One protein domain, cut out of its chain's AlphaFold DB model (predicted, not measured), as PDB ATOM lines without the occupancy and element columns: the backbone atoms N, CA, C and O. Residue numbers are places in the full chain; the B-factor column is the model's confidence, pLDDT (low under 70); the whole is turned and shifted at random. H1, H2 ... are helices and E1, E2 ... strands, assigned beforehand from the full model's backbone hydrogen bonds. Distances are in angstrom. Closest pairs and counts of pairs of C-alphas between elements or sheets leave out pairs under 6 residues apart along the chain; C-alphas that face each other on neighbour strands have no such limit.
ATOM      1  N   GLY A 335      21.301 -29.724   9.195       69.25
ATOM      2  CA  GLY A 335      19.992 -29.382   8.623       69.25
ATOM      3  C   GLY A 335      19.409 -28.028   9.059       69.25
ATOM      4  O   GLY A 335      18.212 -27.820   8.900       69.25
ATOM      5  N   SER A 336      20.216 -27.103   9.599       81.62
ATOM      6  CA  SER A 336      19.792 -25.718   9.882       81.62
ATOM      7  C   SER A 336      20.510 -24.711   8.980       81.62
ATOM      8  O   SER A 336      21.694 -24.872   8.677       81.62
ATOM      9  N   LEU A 337      19.793 -23.662   8.566       88.31
ATOM     10  CA  LEU A 337      20.370 -22.500   7.892       88.31
ATOM     11  C   LEU A 337      20.905 -21.517   8.930       88.31
ATOM     12  O   LEU A 337      20.229 -21.211   9.917       88.31
ATOM     13  N   THR A 338      22.086 -20.962   8.675       86.88
ATOM     14  CA  THR A 338      22.705 -19.994   9.584       86.88
ATOM     15  C   THR A 338      21.831 -18.760   9.760       86.88
ATOM     16  O   THR A 338      21.711 -18.244  10.872       86.88
ATOM     17  N   ILE A 339      21.176 -18.314   8.683       87.25
ATOM     18  CA  ILE A 339      20.289 -17.152   8.729       87.25
ATOM     19  C   ILE A 339      19.050 -17.400   9.603       87.25
ATOM     20  O   ILE A 339      18.627 -16.516  10.342       87.25
ATOM     21  N   ILE A 340      18.508 -18.622   9.587       88.50
ATOM     22  CA  ILE A 340      17.362 -19.017  10.417       88.50
ATOM     23  C   ILE A 340      17.779 -19.137  11.881       88.50
ATOM     24  O   ILE A 340      17.084 -18.643  12.766       88.50
ATOM     25  N   GLU A 341      18.934 -19.750  12.148       87.56
ATOM     26  CA  GLU A 341      19.462 -19.848  13.508       87.56
ATOM     27  C   GLU A 341      19.755 -18.462  14.090       87.56
ATOM     28  O   GLU A 341      19.475 -18.212  15.264       87.56
ATOM     29  N   PHE A 342      20.265 -17.545  13.261       85.38
ATOM     30  CA  PHE A 342      20.428 -16.148  13.631       85.38
ATOM     31  C   PHE A 342      19.084 -15.530  14.020       85.38
ATOM     32  O   PHE A 342      18.975 -15.013  15.126       85.38
ATOM     33  N   LEU A 343      18.042 -15.641  13.188       83.62
ATOM     34  CA  LEU A 343      16.710 -15.117  13.522       83.62
ATOM     35  C   LEU A 343      16.164 -15.705  14.839       83.62
ATOM     36  O   LEU A 343      15.671 -14.963  15.685       83.62
ATOM     37  N   ASN A 344      16.311 -17.015  15.053       81.69
ATOM     38  CA  ASN A 344      15.805 -17.703  16.246       81.69
ATOM     39  C   ASN A 344      16.580 -17.375  17.534       81.69
ATOM     40  O   ASN A 344      15.973 -17.261  18.598       81.69
ATOM     41  N   ARG A 345      17.913 -17.238  17.473       76.56
ATOM     42  CA  ARG A 345      18.748 -16.981  18.666       76.56
ATOM     43  C   ARG A 345      18.956 -15.506  18.955       76.56
ATOM     44  O   ARG A 345      19.015 -15.121  20.119       76.56
ATOM     45  N   TYR A 346      19.132 -14.702  17.911       70.06
ATOM     46  CA  TYR A 346      19.434 -13.282  18.042       70.06
ATOM     47  C   TYR A 346      18.166 -12.448  18.272       70.06
ATOM     48  O   TYR A 346      18.245 -11.432  18.952       70.06
ATOM     49  N   LEU A 347      17.002 -12.874  17.753       60.25
ATOM     50  CA  LEU A 347      15.803 -12.023  17.643       60.25
ATOM     51  C   LEU A 347      14.510 -12.684  18.159       60.25
ATOM     52  O   LEU A 347      13.437 -12.444  17.612       60.25
ATOM     53  N   SER A 348      14.580 -13.479  19.229       47.06
ATOM     54  CA  SER A 348      13.467 -14.296  19.769       47.06
ATOM     55  C   SER A 348      12.209 -13.542  20.256       47.06
ATOM     56  O   SER A 348      11.271 -14.174  20.742       47.06
ATOM     57  N   PHE A 349      12.126 -12.217  20.091       45.53
ATOM     58  CA  PHE A 349      10.958 -11.412  20.456       45.53
ATOM     59  C   PHE A 349      10.366 -10.696  19.235       45.53
ATOM     60  O   PHE A 349      10.920  -9.716  18.744       45.53
ATOM     61  N   PHE A 350       9.191 -11.139  18.786       38.47
ATOM     62  CA  PHE A 350       8.364 -10.422  17.812       38.47
ATOM     63  C   PHE A 350       7.117  -9.895  18.532       38.47
ATOM     64  O   PHE A 350       6.278 -10.673  18.989       38.47
ATOM     65  N   LYS A 351       6.972  -8.570  18.663       42.81
ATOM     66  CA  LYS A 351       5.737  -7.981  19.200       42.81
ATOM     67  C   LYS A 351       4.683  -7.919  18.092       42.81
ATOM     68  O   LYS A 351       4.718  -7.038  17.243       42.81
ATOM     69  N   LEU A 352       3.745  -8.866  18.140       37.59
ATOM     70  CA  LEU A 352       2.584  -8.997  17.245       37.59
ATOM     71  C   LEU A 352       1.673  -7.758  17.233       37.59
ATOM     72  O   LEU A 352       1.033  -7.467  16.224       37.59
ATOM     73  N   ASN A 353       1.645  -7.005  18.334       36.75
ATOM     74  CA  ASN A 353       0.890  -5.763  18.430       36.75
ATOM     75  C   ASN A 353       1.780  -4.602  17.995       36.75
ATOM     76  O   ASN A 353       2.557  -4.051  18.775       36.75
ATOM     77  N   GLY A 354       1.677  -4.288  16.706       35.47
ATOM     78  CA  GLY A 354       2.224  -3.076  16.127       35.47
ATOM     79  C   GLY A 354       1.645  -1.807  16.752       35.47
ATOM     80  O   GLY A 354       0.715  -1.830  17.554       35.47
ATOM     81  N   THR A 355       2.189  -0.698  16.268       32.06
ATOM     82  CA  THR A 355       2.091   0.678  16.765       32.06
ATOM     83  C   THR A 355       2.976   0.929  17.971       32.06
ATOM     84  O   THR A 355       3.056   0.114  18.881       32.06
ATOM     85  N   PHE A 356       3.744   2.014  17.849       34.28
ATOM     86  CA  PHE A 356       4.502   2.701  18.879       34.28
ATOM     87  C   PHE A 356       4.280   2.121  20.269       34.28
ATOM     88  O   PHE A 356       3.155   2.097  20.764       34.28
ATOM     89  N   ILE A 357       5.382   1.705  20.895       35.22
ATOM     90  CA  ILE A 357       5.625   1.993  22.304       35.22
ATOM     91  C   ILE A 357       4.584   2.997  22.809       35.22
ATOM     92  O   ILE A 357       4.606   4.154  22.396       35.22
ATOM     93  N   ASP A 358       3.650   2.467  23.590       32.38
ATOM     94  CA  ASP A 358       2.454   3.105  24.119       32.38
ATOM     95  C   ASP A 358       2.589   4.634  24.192       32.38
ATOM     96  O   ASP A 358       3.527   5.140  24.825       32.38
ATOM     97  N   GLN A 375      16.378  -3.355  20.682       42.62
ATOM     98  CA  GLN A 375      16.044  -2.212  19.809       42.62
ATOM     99  C   GLN A 375      15.994  -2.565  18.310       42.62
ATOM    100  O   GLN A 375      15.541  -1.754  17.497       42.62
ATOM    101  N   TYR A 376      16.427  -3.776  17.937       48.66
ATOM    102  CA  TYR A 376      16.565  -4.217  16.542       48.66
ATOM    103  C   TYR A 376      15.753  -5.477  16.215       48.66
ATOM    104  O   TYR A 376      15.932  -6.052  15.143       48.66
ATOM    105  N   CYS A 377      14.841  -5.891  17.099       52.88
ATOM    106  CA  CYS A 377      13.981  -7.067  16.947       52.88
ATOM    107  C   CYS A 377      12.717  -6.775  16.121       52.88
ATOM    108  O   CYS A 377      11.632  -6.585  16.667       52.88
ATOM    109  N   HIS A 378      12.848  -6.765  14.791       63.09
ATOM    110  CA  HIS A 378      11.720  -6.665  13.848       63.09
ATOM    111  C   HIS A 378      11.531  -7.955  13.033       63.09
ATOM    112  O   HIS A 378      11.028  -7.936  11.907       63.09
ATOM    113  N   GLY A 379      11.949  -9.091  13.599       74.25
ATOM    114  CA  GLY A 379      11.893 -10.390  12.941       74.25
ATOM    115  C   GLY A 379      12.734 -10.432  11.658       74.25
ATOM    116  O   GLY A 379      13.879  -9.978  11.681       74.25
ATOM    117  N   PRO A 380      12.206 -10.944  10.529       81.94
ATOM    118  CA  PRO A 380      12.977 -11.082   9.293       81.94
ATOM    119  C   PRO A 380      13.558  -9.760   8.772       81.94
ATOM    120  O   PRO A 380      14.692  -9.747   8.297       81.94
ATOM    121  N   PHE A 381      12.856  -8.629   8.922       82.69
ATOM    122  CA  PHE A 381      13.330  -7.317   8.448       82.69
ATOM    123  C   PHE A 381      14.600  -6.814   9.155       82.69
ATOM    124  O   PHE A 381      15.306  -5.950   8.633       82.69
ATOM    125  N   SER A 382      14.971  -7.391  10.299       80.00
ATOM    126  CA  SER A 382      16.270  -7.124  10.924       80.00
ATOM    127  C   SER A 382      17.446  -7.517  10.022       80.00
ATOM    128  O   SER A 382      18.507  -6.899  10.103       80.00
ATOM    129  N   LEU A 383      17.258  -8.486   9.118       84.81
ATOM    130  CA  LEU A 383      18.261  -8.872   8.122       84.81
ATOM    131  C   LEU A 383      18.508  -7.760   7.094       84.81
ATOM    132  O   LEU A 383      19.661  -7.471   6.774       84.81
ATOM    133  N   MET A 384      17.451  -7.075   6.645       83.06
ATOM    134  CA  MET A 384      17.568  -5.861   5.826       83.06
ATOM    135  C   MET A 384      18.341  -4.783   6.583       83.06
ATOM    136  O   MET A 384      19.268  -4.169   6.054       83.06
ATOM    137  N   ARG A 385      18.001  -4.591   7.860       82.12
ATOM    138  CA  ARG A 385      18.560  -3.520   8.684       82.12
ATOM    139  C   ARG A 385      20.043  -3.671   8.995       82.12
ATOM    140  O   ARG A 385      20.763  -2.671   8.962       82.12
ATOM    141  N   LEU A 386      20.479  -4.890   9.301       81.31
ATOM    142  CA  LEU A 386      21.842  -5.197   9.747       81.31
ATOM    143  C   LEU A 386      22.759  -5.625   8.597       81.31
ATOM    144  O   LEU A 386      23.937  -5.271   8.592       81.31
ATOM    145  N   PHE A 387      22.219  -6.358   7.622       80.88
ATOM    146  CA  PHE A 387      22.999  -7.049   6.591       80.88
ATOM    147  C   PHE A 387      22.597  -6.685   5.157       80.88
ATOM    148  O   PHE A 387      23.104  -7.298   4.223       80.88
ATOM    149  N   ALA A 388      21.705  -5.705   4.966       80.06
ATOM    150  CA  ALA A 388      21.215  -5.298   3.645       80.06
ATOM    151  C   ALA A 388      20.651  -6.472   2.808       80.06
ATOM    152  O   ALA A 388      20.706  -6.455   1.580       80.06
ATOM    153  N   ILE A 389      20.112  -7.499   3.478       85.19
ATOM    154  CA  ILE A 389      19.387  -8.596   2.831       85.19
ATOM    155  C   ILE A 389      17.970  -8.109   2.541       85.19
ATOM    156  O   ILE A 389      17.252  -7.718   3.459       85.19
ATOM    157  N   ASN A 390      17.539  -8.168   1.285       85.88
ATOM    158  CA  ASN A 390      16.179  -7.809   0.921       85.88
ATOM    159  C   ASN A 390      15.179  -8.804   1.515       85.88
ATOM    160  O   ASN A 390      15.331 -10.016   1.365       85.88
ATOM    161  N   VAL A 391      14.134  -8.277   2.150       86.38
ATOM    162  CA  VAL A 391      13.068  -9.055   2.783       86.38
ATOM    163  C   VAL A 391      11.742  -8.664   2.149       86.38
ATOM    164  O   VAL A 391      11.293  -7.526   2.291       86.38
ATOM    165  N   THR A 392      11.111  -9.615   1.466       86.62
ATOM    166  CA  THR A 392       9.818  -9.418   0.805       86.62
ATOM    167  C   THR A 392       8.771 -10.307   1.479       86.62
ATOM    168  O   THR A 392       8.903 -11.528   1.417       86.62
ATOM    169  N   PRO A 393       7.740  -9.757   2.139       83.06
ATOM    170  CA  PRO A 393       6.619 -10.552   2.610       83.06
ATOM    171  C   PRO A 393       5.892 -11.168   1.417       83.06
ATOM    172  O   PRO A 393       5.763 -10.547   0.362       83.06
ATOM    173  N   ILE A 394       5.388 -12.382   1.601       79.06
ATOM    174  CA  ILE A 394       4.600 -13.122   0.612       79.06
ATOM    175  C   ILE A 394       3.180 -13.303   1.180       79.06
ATOM    176  O   ILE A 394       3.006 -13.365   2.397       79.06
ATOM    177  N   GLU A 395       2.166 -13.347   0.307       69.50
ATOM    178  CA  GLU A 395       0.751 -13.623   0.653       69.50
ATOM    179  C   GLU A 395       0.061 -12.565   1.539       69.50
ATOM    180  O   GLU A 395      -0.685 -12.881   2.464       69.50
ATOM    181  N   TRP A 396       0.301 -11.281   1.278       61.09
ATOM    182  CA  TRP A 396      -0.081 -10.211   2.205       61.09
ATOM    183  C   TRP A 396      -1.215  -9.290   1.746       61.09
ATOM    184  O   TRP A 396      -1.456  -8.322   2.458       61.09
ATOM    185  N   HIS A 397      -1.899  -9.610   0.636       60.88
ATOM    186  CA  HIS A 397      -3.044  -8.961  -0.053       60.88
ATOM    187  C   HIS A 397      -3.472  -7.528   0.372       60.88
ATOM    188  O   HIS A 397      -3.568  -6.643  -0.476       60.88
ATOM    189  N   ASP A 398      -3.689  -7.256   1.664       63.31
ATOM    190  CA  ASP A 398      -4.052  -5.936   2.198       63.31
ATOM    191  C   ASP A 398      -3.050  -5.309   3.187       63.31
ATOM    192  O   ASP A 398      -2.966  -4.081   3.262       63.31
ATOM    193  N   ASN A 399      -2.307  -6.106   3.968       66.69
ATOM    194  CA  ASN A 399      -1.384  -5.615   4.993       66.69
ATOM    195  C   ASN A 399      -0.134  -6.518   5.125       66.69
ATOM    196  O   ASN A 399      -0.234  -7.610   5.692       66.69
ATOM    197  N   PRO A 400       1.048  -6.031   4.713       68.88
ATOM    198  CA  PRO A 400       2.333  -6.727   4.839       68.88
ATOM    199  C   PRO A 400       2.672  -7.229   6.245       68.88
ATOM    200  O   PRO A 400       3.330  -8.254   6.395       68.88
ATOM    201  N   ASN A 401       2.186  -6.552   7.291       68.06
ATOM    202  CA  ASN A 401       2.430  -6.956   8.677       68.06
ATOM    203  C   ASN A 401       1.715  -8.258   9.070       68.06
ATOM    204  O   ASN A 401       1.983  -8.799  10.139       68.06
ATOM    205  N   LYS A 402       0.791  -8.751   8.239       70.94
ATOM    206  CA  LYS A 402       0.086 -10.023   8.452       70.94
ATOM    207  C   LYS A 402       0.729 -11.198   7.712       70.94
ATOM    208  O   LYS A 402       0.218 -12.312   7.812       70.94
ATOM    209  N   ALA A 403       1.808 -10.960   6.966       78.12
ATOM    210  CA  ALA A 403       2.493 -12.011   6.228       78.12
ATOM    211  C   ALA A 403       3.030 -13.089   7.178       78.12
ATOM    212  O   ALA A 403       3.615 -12.788   8.219       78.12
ATOM    213  N   LYS A 404       2.848 -14.355   6.796       80.94
ATOM    214  CA  LYS A 404       3.452 -15.506   7.487       80.94
ATOM    215  C   LYS A 404       4.746 -15.975   6.829       80.94
ATOM    216  O   LYS A 404       5.512 -16.706   7.454       80.94
ATOM    217  N   LEU A 405       4.956 -15.574   5.577       87.62
ATOM    218  CA  LEU A 405       6.066 -15.977   4.731       87.62
ATOM    219  C   LEU A 405       6.882 -14.755   4.317       87.62
ATOM    220  O   LEU A 405       6.323 -13.720   3.953       87.62
ATOM    221  N   PHE A 406       8.204 -14.895   4.345       89.00
ATOM    222  CA  PHE A 406       9.145 -13.835   3.995       89.00
ATOM    223  C   PHE A 406      10.229 -14.394   3.081       89.00
ATOM    224  O   PHE A 406      10.967 -15.294   3.477       89.00
ATOM    225  N   LYS A 407      10.339 -13.851   1.868       92.00
ATOM    226  CA  LYS A 407      11.413 -14.154   0.923       92.00
ATOM    227  C   LYS A 407      12.657 -13.341   1.263       92.00
ATOM    228  O   LYS A 407      12.573 -12.123   1.426       92.00
ATOM    229  N   LEU A 408      13.801 -14.011   1.323       91.88
ATOM    230  CA  LEU A 408      15.114 -13.435   1.576       91.88
ATOM    231  C   LEU A 408      15.931 -13.434   0.286       91.88
ATOM    232  O   LEU A 408      16.283 -14.492  -0.237       91.88
ATOM    233  N   ASN A 409      16.262 -12.244  -0.202       88.81
ATOM    234  CA  ASN A 409      17.055 -12.055  -1.410       88.81
ATOM    235  C   ASN A 409      18.290 -11.216  -1.127       88.81
ATOM    236  O   ASN A 409      18.240 -10.206  -0.427       88.81
ATOM    237  N   ILE A 410      19.396 -11.589  -1.744       84.25
ATOM    238  CA  ILE A 410      20.605 -10.797  -1.736       84.25
ATOM    239  C   ILE A 410      20.520  -9.720  -2.814       84.25
ATOM    240  O   ILE A 410      20.099  -9.977  -3.941       84.25
ATOM    241  N   ASP A 411      20.944  -8.504  -2.481       75.00
ATOM    242  CA  ASP A 411      21.139  -7.446  -3.467       75.00
ATOM    243  C   ASP A 411      22.605  -7.056  -3.506       75.00
ATOM    244  O   ASP A 411      23.085  -6.221  -2.740       75.00
ATOM    245  N   MET A 412      23.341  -7.687  -4.415       72.81
ATOM    246  CA  MET A 412      24.777  -7.468  -4.540       72.81
ATOM    247  C   MET A 412      25.126  -6.032  -4.917       72.81
ATOM    248  O   MET A 412      26.212  -5.570  -4.570       72.81
ATOM    249  N   LYS A 413      24.224  -5.296  -5.577       69.44
ATOM    250  CA  LYS A 413      24.445  -3.877  -5.852       69.44
ATOM    251  C   LYS A 413      24.455  -3.093  -4.544       69.44
ATOM    252  O   LYS A 413      25.377  -2.310  -4.329       69.44
ATOM    253  N   TYR A 414      23.488  -3.328  -3.654       69.44
ATOM    254  CA  TYR A 414      23.474  -2.675  -2.342       69.44
ATOM    255  C   TYR A 414      24.581  -3.174  -1.427       69.44
ATOM    256  O   TYR A 414      25.246  -2.348  -0.814       69.44
ATOM    257  N   ILE A 415      24.854  -4.477  -1.366       69.50
ATOM    258  CA  ILE A 415      25.914  -5.000  -0.495       69.50
ATOM    259  C   ILE A 415      27.275  -4.429  -0.899       69.50
ATOM    260  O   ILE A 415      27.990  -3.946  -0.025       69.50
ATOM    261  N   ASN A 416      27.591  -4.359  -2.196       66.19
ATOM    262  CA  ASN A 416      28.831  -3.736  -2.672       66.19
ATOM    263  C   ASN A 416      28.916  -2.230  -2.351       66.19
ATOM    264  O   ASN A 416      30.011  -1.695  -2.190       66.19
ATOM    265  N   LEU A 417      27.778  -1.526  -2.297       64.75
ATOM    266  CA  LEU A 417      27.720  -0.085  -2.017       64.75
ATOM    267  C   LEU A 417      27.673   0.245  -0.518       64.75
ATOM    268  O   LEU A 417      28.111   1.321  -0.108       64.75
ATOM    269  N   GLU A 418      27.084  -0.634   0.288       66.88
ATOM    270  CA  GLU A 418      26.691  -0.348   1.665       66.88
ATOM    271  C   GLU A 418      27.507  -1.133   2.688       66.88
ATOM    272  O   GLU A 418      27.749  -0.600   3.767       66.88
ATOM    273  N   LEU A 419      27.969  -2.346   2.383       63.38
ATOM    274  CA  LEU A 419      28.703  -3.188   3.325       63.38
ATOM    275  C   LEU A 419      30.190  -3.289   2.971       63.38
ATOM    276  O   LEU A 419      30.600  -3.329   1.818       63.38
ATOM    277  N   SER A 420      31.023  -3.336   4.012       52.97
ATOM    278  CA  SER A 420      32.441  -3.676   3.883       52.97
ATOM    279  C   SER A 420      32.615  -5.162   3.558       52.97
ATOM    280  O   SER A 420      31.758  -5.967   3.926       52.97
ATOM    281  N   SER A 421      33.781  -5.527   3.017       55.75
ATOM    282  CA  SER A 421      34.285  -6.902   2.816       55.75
ATOM    283  C   SER A 421      33.925  -7.920   3.914       55.75
ATOM    284  O   SER A 421      33.779  -9.099   3.628       55.75
ATOM    285  N   VAL A 422      33.720  -7.476   5.156       57.38
ATOM    286  CA  VAL A 422      33.403  -8.309   6.325       57.38
ATOM    287  C   VAL A 422      32.108  -9.133   6.196       57.38
ATOM    288  O   VAL A 422      32.070 -10.244   6.712       57.38
ATOM    289  N   PHE A 423      31.051  -8.654   5.518       62.47
ATOM    290  CA  PHE A 423      29.846  -9.488   5.316       62.47
ATOM    291  C   PHE A 423      30.074 -10.577   4.257       62.47
ATOM    292  O   PHE A 423      29.543 -11.674   4.377       62.47
ATOM    293  N   TYR A 424      30.938 -10.312   3.273       63.66
ATOM    294  CA  TYR A 424      31.355 -11.303   2.278       63.66
ATOM    295  C   TYR A 424      32.206 -12.434   2.865       63.66
ATOM    296  O   TYR A 424      32.302 -13.503   2.272       63.66
ATOM    297  N   GLU A 425      32.794 -12.236   4.045       62.28
ATOM    298  CA  GLU A 425      33.461 -13.309   4.787       62.28
ATOM    299  C   GLU A 425      32.465 -14.281   5.443       62.28
ATOM    300  O   GLU A 425      32.870 -15.328   5.949       62.28
ATOM    301  N   LEU A 426      31.171 -13.943   5.476       68.31
ATOM    302  CA  LEU A 426      30.141 -14.771   6.091       68.31
ATOM    303  C   LEU A 426      29.487 -15.667   5.036       68.31
ATOM    304  O   LEU A 426      28.649 -15.214   4.272       68.31
ATOM    305  N   SER A 427      29.753 -16.975   5.051       70.12
ATOM    306  CA  SER A 427      29.045 -17.940   4.188       70.12
ATOM    307  C   SER A 427      27.494 -17.889   4.204       70.12
ATOM    308  O   SER A 427      26.908 -18.266   3.187       70.12
ATOM    309  N   PRO A 428      26.791 -17.402   5.254       77.75
ATOM    310  CA  PRO A 428      25.330 -17.291   5.278       77.75
ATOM    311  C   PRO A 428      24.701 -16.391   4.213       77.75
ATOM    312  O   PRO A 428      23.540 -16.611   3.875       77.75
ATOM    313  N   TYR A 429      25.409 -15.406   3.643       78.94
ATOM    314  CA  TYR A 429      24.808 -14.586   2.574       78.94
ATOM    315  C   TYR A 429      24.430 -15.441   1.357       78.94
ATOM    316  O   TYR A 429      23.458 -15.143   0.664       78.94
ATOM    317  N   LEU A 430      25.159 -16.542   1.137       83.06
ATOM    318  CA  LEU A 430      24.888 -17.499   0.069       83.06
ATOM    319  C   LEU A 430      23.532 -18.195   0.244       83.06
ATOM    320  O   LEU A 430      22.965 -18.683  -0.730       83.06
ATOM    321  N   GLU A 431      23.002 -18.246   1.470       87.88
ATOM    322  CA  GLU A 431      21.683 -18.806   1.782       87.88
ATOM    323  C   GLU A 431      20.542 -17.858   1.366       87.88
ATOM    324  O   GLU A 431      19.404 -18.292   1.233       87.88
ATOM    325  N   CYS A 432      20.818 -16.573   1.131       88.12
ATOM    326  CA  CYS A 432      19.806 -15.546   0.876       88.12
ATOM    327  C   CYS A 432      19.557 -15.343  -0.627       88.12
ATOM    328  O   CYS A 432      19.693 -14.239  -1.139       88.12
ATOM    329  N   ASN A 433      19.227 -16.408  -1.357       90.62
ATOM    330  CA  ASN A 433      19.018 -16.367  -2.812       90.62
ATOM    331  C   ASN A 433      17.596 -16.787  -3.206       90.62
ATOM    332  O   ASN A 433      17.424 -17.675  -4.035       90.62
ATOM    333  N   GLY A 434      16.599 -16.206  -2.539       91.75
ATOM    334  CA  GLY A 434      15.190 -16.555  -2.703       91.75
ATOM    335  C   GLY A 434      14.615 -17.406  -1.571       91.75
ATOM    336  O   GLY A 434      13.432 -17.706  -1.567       91.75
ATOM    337  N   THR A 435      15.417 -17.738  -0.555       94.00
ATOM    338  CA  THR A 435      14.971 -18.522   0.608       94.00
ATOM    339  C   THR A 435      13.720 -17.930   1.250       94.00
ATOM    340  O   THR A 435      13.698 -16.754   1.610       94.00
ATOM    341  N   ILE A 436      12.696 -18.759   1.445       94.12
ATOM    342  CA  ILE A 436      11.440 -18.376   2.086       94.12
ATOM    343  C   ILE A 436      11.443 -18.872   3.524       94.12
ATOM    344  O   ILE A 436      11.627 -20.062   3.795       94.12
ATOM    345  N   VAL A 437      11.194 -17.944   4.439       92.00
ATOM    346  CA  VAL A 437      11.099 -18.182   5.875       92.00
ATOM    347  C   VAL A 437       9.644 -18.123   6.303       92.00
ATOM    348  O   VAL A 437       8.956 -17.135   6.041       92.00
ATOM    349  N   GLY A 438       9.194 -19.174   6.981       89.00
ATOM    350  CA  GLY A 438       7.911 -19.224   7.662       89.00
ATOM    351  C   GLY A 438       8.031 -18.783   9.116       89.00
ATOM    352  O   GLY A 438       9.061 -18.986   9.766       89.00
ATOM    353  N   ILE A 439       6.955 -18.189   9.625       84.81
ATOM    354  CA  ILE A 439       6.820 -17.795  11.027       84.81
ATOM    355  C   ILE A 439       5.839 -18.732  11.733       84.81
ATOM    356  O   ILE A 439       4.703 -18.903  11.289       84.81
ATOM    357  N   ASN A 440       6.266 -19.318  12.853       79.38
ATOM    358  CA  ASN A 440       5.397 -20.025  13.786       79.38
ATOM    359  C   ASN A 440       5.284 -19.230  15.089       79.38
ATOM    360  O   ASN A 440       6.286 -18.902  15.727       79.38
ATOM    361  N   ILE A 441       4.052 -18.920  15.475       73.06
ATOM    362  CA  ILE A 441       3.745 -18.111  16.648       73.06
ATOM    363  C   ILE A 441       3.226 -19.054  17.728       73.06
ATOM    364  O   ILE A 441       2.124 -19.591  17.618       73.06
ATOM    365  N   LYS A 442       4.026 -19.263  18.774       68.06
ATOM    366  CA  LYS A 442       3.629 -20.066  19.932       68.06
ATOM    367  C   LYS A 442       3.076 -19.122  20.998       68.06
ATOM    368  O   LYS A 442       3.816 -18.314  21.556       68.06
ATOM    369  N   ASN A 443       1.774 -19.219  21.268       56.62
ATOM    370  CA  ASN A 443       1.173 -18.538  22.414       56.62
ATOM    371  C   ASN A 443       1.742 -19.150  23.697       56.62
ATOM    372  O   ASN A 443       1.585 -20.346  23.936       56.62
ATOM    373  N   CYS A 444       2.405 -18.332  24.507       51.22
ATOM    374  CA  CYS A 444       2.726 -18.675  25.884       51.22
ATOM    375  C   CYS A 444       1.620 -18.121  26.792       51.22
ATOM    376  O   CYS A 444       1.053 -17.071  26.494       51.22
ATOM    377  N   ASP A 445       1.341 -18.790  27.913       48.38
ATOM    378  CA  ASP A 445       0.243 -18.484  28.854       48.38
ATOM    379  C   ASP A 445       0.332 -17.100  29.550       48.38
ATOM    380  O   ASP A 445      -0.429 -16.790  30.467       48.38
ATOM    381  N   HIS A 446       1.260 -16.236  29.133       48.97
ATOM    382  CA  HIS A 446       1.421 -14.870  29.617       48.97
ATOM    383  C   HIS A 446       1.311 -13.896  28.440       48.97
ATOM    384  O   HIS A 446       2.131 -13.944  27.526       48.97
ATOM    385  N   GLU A 447       0.338 -12.977  28.510       47.41
ATOM    386  CA  GLU A 447      -0.086 -12.009  27.472       47.41
ATOM    387  C   GLU A 447       1.032 -11.136  26.852       47.41
ATOM    388  O   GLU A 447       0.791 -10.402  25.898       47.41
ATOM    389  N   TRP A 448       2.264 -11.219  27.360       46.78
ATOM    390  CA  TRP A 448       3.383 -10.348  26.998       46.78
ATOM    391  C   TRP A 448       4.561 -11.060  26.318       46.78
ATOM    392  O   TRP A 448       5.415 -10.378  25.755       46.78
ATOM    393  N   ASN A 449       4.605 -12.400  26.319       49.66
ATOM    394  CA  ASN A 449       5.709 -13.174  25.740       49.66
ATOM    395  C   ASN A 449       5.209 -14.071  24.607       49.66
ATOM    396  O   ASN A 449       4.943 -15.255  24.790       49.66
ATOM    397  N   VAL A 450       5.098 -13.496  23.414       55.84
ATOM    398  CA  VAL A 450       4.905 -14.273  22.191       55.84
ATOM    399  C   VAL A 450       6.259 -14.854  21.786       55.84
ATOM    400  O   VAL A 450       7.151 -14.107  21.386       55.84
ATOM    401  N   HIS A 451       6.417 -16.175  21.882       68.06
ATOM    402  CA  HIS A 451       7.598 -16.833  21.333       68.06
ATOM    403  C   HIS A 451       7.400 -17.037  19.832       68.06
ATOM    404  O   HIS A 451       6.467 -17.726  19.402       68.06
ATOM    405  N   VAL A 452       8.301 -16.469  19.035       72.75
ATOM    406  CA  VAL A 452       8.303 -16.650  17.584       72.75
ATOM    407  C   VAL A 452       9.450 -17.553  17.172       72.75
ATOM    408  O   VAL A 452      10.588 -17.370  17.590       72.75
ATOM    409  N   GLU A 453       9.118 -18.555  16.366       83.00
ATOM    410  CA  GLU A 453      10.069 -19.488  15.782       83.00
ATOM    411  C   GLU A 453      10.039 -19.356  14.258       83.00
ATOM    412  O   GLU A 453       8.983 -19.407  13.626       83.00
ATOM    413  N   TYR A 454      11.220 -19.187  13.680       86.94
ATOM    414  CA  TYR A 454      11.458 -19.102  12.250       86.94
ATOM    415  C   TYR A 454      11.901 -20.462  11.720       86.94
ATOM    416  O   TYR A 454      12.739 -21.131  12.329       86.94
ATOM    417  N   TYR A 455      11.368 -20.858  10.567       89.69
ATOM    418  CA  TYR A 455      11.710 -22.122   9.917       89.69
ATOM    419  C   TYR A 455      11.781 -21.957   8.391       89.69
ATOM    420  O   TYR A 455      11.092 -21.099   7.834       89.69
ATOM    421  N   PRO A 456      12.618 -22.742   7.692       93.00
ATOM    422  CA  PRO A 456      12.674 -22.699   6.236       93.00
ATOM    423  C   PRO A 456      11.412 -23.327   5.625       93.00
ATOM    424  O   PRO A 456      11.007 -24.421   6.012       93.00
ATOM    425  N   VAL A 457      10.816 -22.639   4.651       94.25
ATOM    426  CA  VAL A 457       9.677 -23.118   3.841       94.25
ATOM    427  C   VAL A 457      10.118 -23.430   2.412       94.25
ATOM    428  O   VAL A 457       9.681 -24.414   1.827       94.25
ATOM    429  N   SER A 458      11.018 -22.615   1.860       94.56
ATOM    430  CA  SER A 458      11.659 -22.840   0.564       94.56
ATOM    431  C   SER A 458      13.134 -22.495   0.684       94.56
ATOM    432  O   SER A 458      13.469 -21.456   1.249       94.56
ATOM    433  N   VAL A 459      14.018 -23.342   0.162       93.62
ATOM    434  CA  VAL A 459      15.456 -23.059   0.108       93.62
ATOM    435  C   VAL A 459      15.934 -23.379  -1.304       93.62
ATOM    436  O   VAL A 459      16.195 -24.543  -1.611       93.62
TER     437      VAL A 459
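What this domain is: This is residues 335 to 358 and 375 to 459 of the 823 residues of an uncharacterized protein of Naegleria fowleri (UniProt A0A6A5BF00). Picture a strongly twisted sheet of four strands with two short helices, H1 and H2, over one face: H1 packs on the E3 and E4 side and H2 on the E1 side. The long hairpin of E3 and E4 reaches well beyond E1 and E2, while the small helices H3 and H4 lie towards the sheet's opposite end. The printed part has 109 residues, with four named helices and four named strands in the order H1 H2 E1 E2 H3 H4 E3 E4; the sheet's order is E1 E2 E3 E4, antiparallel throughout, and the class is mixed. It is compact, with a radius of gyration of the C-alphas of 14.4 A and spans of 43 by 33 by 28 A.

How they stand to each other: Look first at H1, residues 338 to 346, on the sheet at a height of 8.6 A; its C-alpha of Asn 344 is 6.0 A from that of Glu 453 in E4, residues 450 to 458, the closest pair. H2, residues 381 to 387, is on the same face at a height of 6.9 A, over the edge strand E1, residues 389 to 394, and runs along it at 10 degrees on the local plane; this makes two layers, helices H1 and H2 on one face of the sheet. E1 forms a hairpin with E2, residues 405 to 410, where N 390 and O 409 are 2.8 A apart, within hydrogen-bond range. E2 is antiparallel to E3, residues 433 to 443, with N 406 and O 437 at 2.9 A. E3 and E4 form the second hairpin, with N 440 and O 453 at 2.8 A. H3, residues 412 to 418, is not on the sheet, only just. H4, residues 427 to 431, only grazes the sheet and touches H1, closest at the C-alphas of Thr 338 and Pro 428, 5.7 A. In H1, H2 and H3 every O i to N i+4 pair is within hydrogen-bond range; in H4 it is 0 of 1, with 2 of 2 O i to N i+3 pairs.

Where its parts are: Find C-alpha 338 at (22.705, -19.994, 9.584), where H1 begins; it runs 11.3 A. H2 spans 9.8 A, E1 15.6 A, E2 16.7 A, H3 9.6 A and H4 7.8 A. E3 starts at C-alpha 433, (19.018, -16.367, -2.812), and runs 31.0 A; E4 runs 24.2 A to C-alpha 458 at (11.659, -22.840, 0.564).

The domain as a whole: The C-alphas of Leu 417 and Asp 445 are farthest apart, 45.2 A. Residues 359 to 374 are not printed; C-alphas 358 and 375 stand 15.2 A apart across this cut. Of the links printed whole, none is long. The model's mean pLDDT over the printed part is 71.3; 48 residues are under 70, among them 347 to 358 and 413 to 426.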